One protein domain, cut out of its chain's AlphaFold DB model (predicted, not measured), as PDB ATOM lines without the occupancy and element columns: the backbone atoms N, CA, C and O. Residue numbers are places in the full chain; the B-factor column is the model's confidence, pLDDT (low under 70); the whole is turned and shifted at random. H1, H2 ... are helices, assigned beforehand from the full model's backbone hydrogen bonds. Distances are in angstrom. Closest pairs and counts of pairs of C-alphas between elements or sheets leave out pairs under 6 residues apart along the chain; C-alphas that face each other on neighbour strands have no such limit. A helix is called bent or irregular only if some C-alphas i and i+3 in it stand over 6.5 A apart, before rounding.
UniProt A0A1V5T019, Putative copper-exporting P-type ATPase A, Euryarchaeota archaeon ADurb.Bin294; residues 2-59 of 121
ATOM      1  N   GLY A   2      -7.482 -63.828  15.726       62.31
ATOM      2  CA  GLY A   2      -6.193 -63.129  15.546       62.31
ATOM      3  C   GLY A   2      -6.278 -61.611  15.316       62.31
ATOM      4  O   GLY A   2      -5.501 -60.862  15.895       62.31
ATOM      5  N   ARG A   3      -7.265 -61.136  14.542       57.50
ATOM      6  CA  ARG A   3      -7.393 -59.705  14.195       57.50
ATOM      7  C   ARG A   3      -7.748 -58.806  15.386       57.50
ATOM      8  O   ARG A   3      -7.238 -57.697  15.474       57.50
ATOM      9  N   ILE A   4      -8.557 -59.304  16.326       73.31
ATOM     10  CA  ILE A   4      -8.923 -58.571  17.553       73.31
ATOM     11  C   ILE A   4      -7.692 -58.392  18.447       73.31
ATOM     12  O   ILE A   4      -7.437 -57.288  18.915       73.31
ATOM     13  N   ARG A   5      -6.885 -59.449  18.624       70.50
ATOM     14  CA  ARG A   5      -5.641 -59.375  19.407       70.50
ATOM     15  C   ARG A   5      -4.619 -58.434  18.771       70.50
ATOM     16  O   ARG A   5      -3.970 -57.695  19.494       70.50
ATOM     17  N   LEU A   6      -4.516 -58.428  17.442       75.69
ATOM     18  CA  LEU A   6      -3.610 -57.535  16.720       75.69
ATOM     19  C   LEU A   6      -4.029 -56.061  16.866       75.69
ATOM     20  O   LEU A   6      -3.186 -55.217  17.139       75.69
ATOM     21  N   ASN A   7      -5.326 -55.758  16.753       74.00
ATOM     22  CA  ASN A   7      -5.833 -54.396  16.938       74.00
ATOM     23  C   ASN A   7      -5.640 -53.903  18.385       74.00
ATOM     24  O   ASN A   7      -5.200 -52.780  18.613       74.00
ATOM     25  N   LEU A   8      -5.901 -54.777  19.365       82.88
ATOM     26  CA  LEU A   8      -5.711 -54.470  20.783       82.88
ATOM     27  C   LEU A   8      -4.223 -54.276  21.120       82.88
ATOM     28  O   LEU A   8      -3.874 -53.343  21.835       82.88
ATOM     29  N   PHE A   9      -3.340 -55.092  20.541       86.81
ATOM     30  CA  PHE A   9      -1.891 -54.941  20.670       86.81
ATOM     31  C   PHE A   9      -1.405 -53.586  20.140       86.81
ATOM     32  O   PHE A   9      -0.696 -52.879  20.852       86.81
ATOM     33  N   TRP A  10      -1.828 -53.186  18.935       78.12
ATOM     34  CA  TRP A  10      -1.454 -51.887  18.374       78.12
ATOM     35  C   TRP A  10      -1.998 -50.721  19.206       78.12
ATOM     36  O   TRP A  10      -1.254 -49.785  19.478       78.12
ATOM     37  N   ALA A  11      -3.241 -50.796  19.691       74.56
ATOM     38  CA  ALA A  11      -3.815 -49.762  20.554       74.56
ATOM     39  C   ALA A  11      -3.007 -49.555  21.849       74.56
ATOM     40  O   ALA A  11      -2.720 -48.416  22.225       74.56
ATOM     41  N   PHE A  12      -2.592 -50.637  22.516       81.19
ATOM     42  CA  PHE A  12      -1.741 -50.539  23.706       81.19
ATOM     43  C   PHE A  12      -0.323 -50.072  23.372       81.19
ATOM     44  O   PHE A  12       0.210 -49.232  24.091       81.19
ATOM     45  N   ALA A  13       0.265 -50.539  22.267       83.56
ATOM     46  CA  ALA A  13       1.596 -50.115  21.835       83.56
ATOM     47  C   ALA A  13       1.660 -48.600  21.576       83.56
ATOM     48  O   ALA A  13       2.573 -47.938  22.066       83.56
ATOM     49  N   TYR A  14       0.663 -48.030  20.888       74.31
ATOM     50  CA  TYR A  14       0.590 -46.581  20.677       74.31
ATOM     51  C   TYR A  14       0.475 -45.819  22.002       74.31
ATOM     52  O   TYR A  14       1.244 -44.891  22.226       74.31
ATOM     53  N   ASN A  15      -0.411 -46.227  22.915       76.19
ATOM     54  CA  ASN A  15      -0.561 -45.547  24.208       76.19
ATOM     55  C   ASN A  15       0.706 -45.639  25.077       76.19
ATOM     56  O   ASN A  15       1.110 -44.642  25.672       76.19
ATOM     57  N   ILE A  16       1.375 -46.796  25.106       84.31
ATOM     58  CA  ILE A  16       2.626 -46.993  25.857       84.31
ATOM     59  C   ILE A  16       3.753 -46.110  25.319       84.31
ATOM     60  O   ILE A  16       4.581 -45.664  26.102       84.31
ATOM     61  N   VAL A  17       3.798 -45.841  24.013       79.62
ATOM     62  CA  VAL A  17       4.820 -44.966  23.421       79.62
ATOM     63  C   VAL A  17       4.446 -43.491  23.576       79.62
ATOM     64  O   VAL A  17       5.302 -42.686  23.924       79.62
ATOM     65  N   LEU A  18       3.181 -43.122  23.360       72.69
ATOM     66  CA  LEU A  18       2.732 -41.727  23.398       72.69
ATOM     67  C   LEU A  18       2.686 -41.134  24.813       72.69
ATOM     68  O   LEU A  18       3.002 -39.956  24.964       72.69
ATOM     69  N   ILE A  19       2.324 -41.908  25.843       74.19
ATOM     70  CA  ILE A  19       2.201 -41.390  27.217       74.19
ATOM     71  C   ILE A  19       3.559 -40.914  27.776       74.19
ATOM     72  O   ILE A  19       3.624 -39.776  28.234       74.19
ATOM     73  N   PRO A  20       4.666 -41.682  27.701       68.56
ATOM     74  CA  PRO A  20       5.994 -41.222  28.125       68.56
ATOM     75  C   PRO A  20       6.528 -40.069  27.271       68.56
ATOM     76  O   PRO A  20       7.172 -39.154  27.784       68.56
ATOM     77  N   LEU A  21       6.237 -40.097  25.968       67.38
ATOM     78  CA  LEU A  21       6.652 -39.051  25.039       67.38
ATOM     79  C   LEU A  21       5.982 -37.710  25.385       67.38
ATOM     80  O   LEU A  21       6.658 -36.685  25.437       67.38
ATOM     81  N   ALA A  22       4.684 -37.735  25.706       63.62
ATOM     82  CA  ALA A  22       3.920 -36.578  26.176       63.62
ATOM     83  C   ALA A  22       4.265 -36.171  27.620       63.62
ATOM     84  O   ALA A  22       4.246 -34.986  27.939       63.62
ATOM     85  N   ALA A  23       4.632 -37.129  28.479       70.31
ATOM     86  CA  ALA A  23       5.094 -36.884  29.847       70.31
ATOM     87  C   ALA A  23       6.492 -36.237  29.915       70.31
ATOM     88  O   ALA A  23       6.999 -35.976  31.004       70.31
ATOM     89  N   GLY A  24       7.117 -35.962  28.765       66.38
ATOM     90  CA  GLY A  24       8.352 -35.193  28.697       66.38
ATOM     91  C   GLY A  24       9.609 -36.010  28.974       66.38
ATOM     92  O   GLY A  24      10.641 -35.419  29.266       66.38
ATOM     93  N   ILE A  25       9.574 -37.343  28.828       69.19
ATOM     94  CA  ILE A  25      10.759 -38.210  29.012       69.19
ATOM     95  C   ILE A  25      11.911 -37.851  28.053       69.19
ATOM     96  O   ILE A  25      13.069 -38.167  28.304       69.19
ATOM     97  N   LEU A  26      11.587 -37.169  26.952       61.94
ATOM     98  CA  LEU A  26      12.535 -36.653  25.966       61.94
ATOM     99  C   LEU A  26      13.089 -35.252  26.295       61.94
ATOM    100  O   LEU A  26      13.967 -34.766  25.578       61.94
ATOM    101  N   TYR A  27      12.650 -34.618  27.387       55.50
ATOM    102  CA  TYR A  27      13.273 -33.403  27.918       55.50
ATOM    103  C   TYR A  27      14.326 -33.791  28.972       55.50
ATOM    104  O   TYR A  27      13.952 -34.379  29.986       55.50
ATOM    105  N   PRO A  28      15.633 -33.510  28.757       58.31
ATOM    106  CA  PRO A  28      16.191 -32.391  27.988       58.31
ATOM    107  C   PRO A  28      17.105 -32.816  26.814       58.31
ATOM    108  O   PRO A  28      18.138 -32.193  26.585       58.31
ATOM    109  N   VAL A  29      16.776 -33.884  26.079       62.41
ATOM    110  CA  VAL A  29      17.641 -34.402  24.994       62.41
ATOM    111  C   VAL A  29      17.172 -33.942  23.607       62.41
ATOM    112  O   VAL A  29      17.999 -33.787  22.710       62.41
ATOM    113  N   ILE A  30      15.874 -33.665  23.410       59.84
ATOM    114  CA  ILE A  30      15.326 -33.235  22.111       59.84
ATOM    115  C   ILE A  30      14.363 -32.054  22.300       59.84
ATOM    116  O   ILE A  30      13.309 -32.181  22.919       59.84
ATOM    117  N   MET A  31      14.706 -30.894  21.733       60.00
ATOM    118  CA  MET A  31      13.795 -29.750  21.622       60.00
ATOM    119  C   MET A  31      12.678 -30.120  20.634       60.00
ATOM    120  O   MET A  31      12.921 -30.199  19.429       60.00
ATOM    121  N   PHE A  32      11.464 -30.383  21.129       61.03
ATOM    122  CA  PHE A  32      10.312 -30.716  20.286       61.03
ATOM    123  C   PHE A  32       9.951 -29.533  19.383       61.03
ATOM    124  O   PHE A  32       9.265 -28.595  19.787       61.03
ATOM    125  N   ARG A  33      10.421 -29.578  18.133       66.44
ATOM    126  CA  ARG A  33       9.940 -28.694  17.072       66.44
ATOM    127  C   ARG A  33       8.473 -29.052  16.781       66.44
ATOM    128  O   ARG A  33       8.152 -30.241  16.683       66.44
ATOM    129  N   PRO A  34       7.581 -28.062  16.622       72.06
ATOM    130  CA  PRO A  34       6.144 -28.285  16.414       72.06
ATOM    131  C   PRO A  34       5.823 -29.120  15.160       72.06
ATOM    132  O   PRO A  34       4.770 -29.752  15.087       72.06
ATOM    133  N   GLU A  35       6.753 -29.189  14.208       78.44
ATOM    134  CA  GLU A  35       6.678 -30.004  12.990       78.44
ATOM    135  C   GLU A  35       6.396 -31.489  13.280       78.44
ATOM    136  O   GLU A  35       5.563 -32.107  12.616       78.44
ATOM    137  N   TYR A  36       7.025 -32.061  14.312       76.06
ATOM    138  CA  TYR A  36       6.845 -33.475  14.659       76.06
ATOM    139  C   TYR A  36       5.472 -33.759  15.281       76.06
ATOM    140  O   TYR A  36       4.904 -34.828  15.056       76.06
ATOM    141  N   GLY A  37       4.908 -32.795  16.016       71.50
ATOM    142  CA  GLY A  37       3.543 -32.889  16.541       71.50
ATOM    143  C   GLY A  37       2.500 -32.880  15.422       71.50
ATOM    144  O   GLY A  37       1.573 -33.692  15.429       71.50
ATOM    145  N   ALA A  38       2.699 -32.028  14.412       74.25
ATOM    146  CA  ALA A  38       1.857 -31.999  13.218       74.25
ATOM    147  C   ALA A  38       1.942 -33.317  12.426       74.25
ATOM    148  O   ALA A  38       0.920 -33.848  11.987       74.25
ATOM    149  N   LEU A  39       3.145 -33.888  12.306       81.12
ATOM    150  CA  LEU A  39       3.367 -35.163  11.625       81.12
ATOM    151  C   LEU A  39       2.680 -36.323  12.365       81.12
ATOM    152  O   LEU A  39       2.021 -37.146  11.732       81.12
ATOM    153  N   ALA A  40       2.740 -36.346  13.701       77.50
ATOM    154  CA  ALA A  40       2.049 -37.342  14.522       77.50
ATOM    155  C   ALA A  40       0.513 -37.270  14.391       77.50
ATOM    156  O   ALA A  40      -0.139 -38.311  14.270       77.50
ATOM    157  N   MET A  41      -0.076 -36.066  14.348       78.81
ATOM    158  CA  MET A  41      -1.515 -35.900  14.089       78.81
ATOM    159  C   MET A  41      -1.905 -36.407  12.697       78.81
ATOM    160  O   MET A  41      -2.874 -37.159  12.569       78.81
ATOM    161  N   ALA A  42      -1.130 -36.051  11.668       78.50
ATOM    162  CA  ALA A  42      -1.403 -36.467  10.295       78.50
ATOM    163  C   ALA A  42      -1.324 -37.995  10.132       78.50
ATOM    164  O   ALA A  42      -2.207 -38.609   9.530       78.50
ATOM    165  N   PHE A  43      -0.304 -38.628  10.718       81.19
ATOM    166  CA  PHE A  43      -0.105 -40.075  10.622       81.19
ATOM    167  C   PHE A  43      -1.221 -40.869  11.322       81.19
ATOM    168  O   PHE A  43      -1.677 -41.894  10.806       81.19
ATOM    169  N   SER A  44      -1.717 -40.367  12.459       69.25
ATOM    170  CA  SER A  44      -2.848 -40.956  13.190       69.25
ATOM    171  C   SER A  44      -4.162 -40.886  12.395       69.25
ATOM    172  O   SER A  44      -4.894 -41.869  12.296       69.25
ATOM    173  N   SER A  45      -4.450 -39.762  11.727       73.44
ATOM    174  CA  SER A  45      -5.658 -39.644  10.894       73.44
ATOM    175  C   SER A  45      -5.635 -40.587   9.690       73.44
ATOM    176  O   SER A  45      -6.635 -41.249   9.412       73.44
ATOM    177  N   VAL A  46      -4.493 -40.700   9.003       80.56
ATOM    178  CA  VAL A  46      -4.349 -41.607   7.853       80.56
ATOM    179  C   VAL A  46      -4.559 -43.055   8.286       80.56
ATOM    180  O   VAL A  46      -5.334 -43.774   7.660       80.56
ATOM    181  N   THR A  47      -3.947 -43.475   9.394       82.81
ATOM    182  CA  THR A  47      -4.101 -44.846   9.905       82.81
ATOM    183  C   THR A  47      -5.538 -45.164  10.323       82.81
ATOM    184  O   THR A  47      -6.037 -46.237   9.979       82.81
ATOM    185  N   VAL A  48      -6.248 -44.237  10.978       81.44
ATOM    186  CA  VAL A  48      -7.662 -44.425  11.356       81.44
ATOM    187  C   VAL A  48      -8.577 -44.501  10.129       81.44
ATOM    188  O   VAL A  48      -9.450 -45.372  10.063       81.44
ATOM    189  N   ILE A  49      -8.374 -43.634   9.133       82.38
ATOM    190  CA  ILE A  49      -9.177 -43.625   7.901       82.38
ATOM    191  C   ILE A  49      -8.923 -44.904   7.097       82.38
ATOM    192  O   ILE A  49      -9.873 -45.558   6.665       82.38
ATOM    193  N   SER A  50      -7.664 -45.321   6.950       82.19
ATOM    194  CA  SER A  50      -7.314 -46.576   6.277       82.19
ATOM    195  C   SER A  50      -7.912 -47.796   6.982       82.19
ATOM    196  O   SER A  50      -8.478 -48.667   6.318       82.19
ATOM    197  N   LEU A  51      -7.858 -47.849   8.316       81.75
ATOM    198  CA  LEU A  51      -8.468 -48.933   9.090       81.75
ATOM    199  C   LEU A  51     -10.003 -48.943   8.959       81.75
ATOM    200  O   LEU A  51     -10.602 -50.014   8.865       81.75
ATOM    201  N   SER A  52     -10.632 -47.766   8.875       81.69
ATOM    202  CA  SER A  52     -12.080 -47.622   8.670       81.69
ATOM    203  C   SER A  52     -12.522 -48.098   7.283       81.69
ATOM    204  O   SER A  52     -13.546 -48.766   7.152       81.69
ATOM    205  N   LEU A  53     -11.733 -47.826   6.241       84.56
ATOM    206  CA  LEU A  53     -12.018 -48.305   4.884       84.56
ATOM    207  C   LEU A  53     -11.874 -49.827   4.760       84.56
ATOM    208  O   LEU A  53     -12.605 -50.449   3.991       84.56
ATOM    209  N   LEU A  54     -10.999 -50.445   5.557       82.56
ATOM    210  CA  LEU A  54     -10.841 -51.900   5.600       82.56
ATOM    211  C   LEU A  54     -12.104 -52.614   6.124       82.56
ATOM    212  O   LEU A  54     -12.377 -53.752   5.739       82.56
ATOM    213  N   LEU A  55     -12.913 -51.944   6.957       79.62
ATOM    214  CA  LEU A  55     -14.197 -52.471   7.437       79.62
ATOM    215  C   LEU A  55     -15.261 -52.540   6.335       79.62
ATOM    216  O   LEU A  55     -16.174 -53.352   6.436       79.62
ATOM    217  N   LYS A  56     -15.126 -51.772   5.242       79.19
ATOM    218  CA  LYS A  56     -16.042 -51.851   4.089       79.19
ATOM    219  C   LYS A  56     -16.036 -53.237   3.431       79.19
ATOM    220  O   LYS A  56     -17.024 -53.632   2.824       79.19
ATOM    221  N   GLN A  57     -14.931 -53.973   3.552       78.75
ATOM    222  CA  GLN A  57     -14.780 -55.331   3.019       78.75
ATOM    223  C   GLN A  57     -15.087 -56.420   4.058       78.75
ATOM    224  O   GLN A  57     -14.854 -57.601   3.803       78.75
ATOM    225  N   TYR A  58     -15.592 -56.055   5.240       81.38
ATOM    226  CA  TYR A  58     -15.969 -57.024   6.259       81.38
ATOM    227  C   TYR A  58     -17.334 -57.636   5.935       81.38
ATOM    228  O   TYR A  58     -18.374 -57.002   6.107       81.38
ATOM    229  N   THR A  59     -17.334 -58.894   5.506       77.44
ATOM    230  CA  THR A  59     -18.541 -59.717   5.474       77.44
ATOM    231  C   THR A  59     -18.732 -60.375   6.844       77.44
ATOM    232  O   THR A  59     -17.874 -61.149   7.285       77.44
TER     233      THR A  59
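Overview. This is residues 2 to 59 of the 121 residues of the protein "Putative copper-exporting P-type ATPase A" of Euryarchaeota archaeon ADurb.Bin294 (UniProt A0A1V5T019). Two long helices run opposite ways, nearly side by side but with a gap between them, and a long loop joins them at one end, as in a narrow U. H1 makes the first arm and H2 the second; the middle between them is open, and residues 25 to 31 of the loop stick out at the closed end. The printed part has 58 residues with two named helices, H1 then H2, and no named strand; the class is all helix. The whole is loose, with a radius of gyration of the C-alphas of 14.8 A, and its outline is a rod spanning 49 by 22 by 11 A.

Arrangement. H1, residues 2 to 22, has the N-to-C direction (0.46, 0.80, 0.39). H2, residues 34 to 57, has the N-to-C direction (-0.64, -0.70, -0.32). H1 and H2 are apart, with no C-alpha of the one within 8 A of the other. Residues 8 to 13 of H1 and residues 45 to 50 of H2 are among those that stand free. In the backbones, 16 of 17 O i to N i+4 pairs of H1 and 17 of 20 of H2 are within hydrogen-bond range.

Along the chain. H1 begins at C-alpha 2, at (-6.193, -63.129, 15.546), and measures 30.3 A from first to last C-alpha. It is neither bent nor irregular, but only just: C-alphas 17 and 20 are 6.1 A apart. H2 begins at C-alpha 34, at (6.144, -28.285, 16.414), and ends 36.7 A away at C-alpha 57, at (-14.780, -55.331, 3.019).

Size, cuts and confidence. The C-alphas of Pro 28 and Thr 59 are the two farthest apart, at 49.6 A, while those of Gly 2 and Thr 59 are 16.3 A apart. The link from H1 to H2, 11 residues, is long. The printed part has no cut. The mean pLDDT of the printed part is 74.2; residues 2 to 3, 20 to 22, 24 to 33 and 44 are under 70.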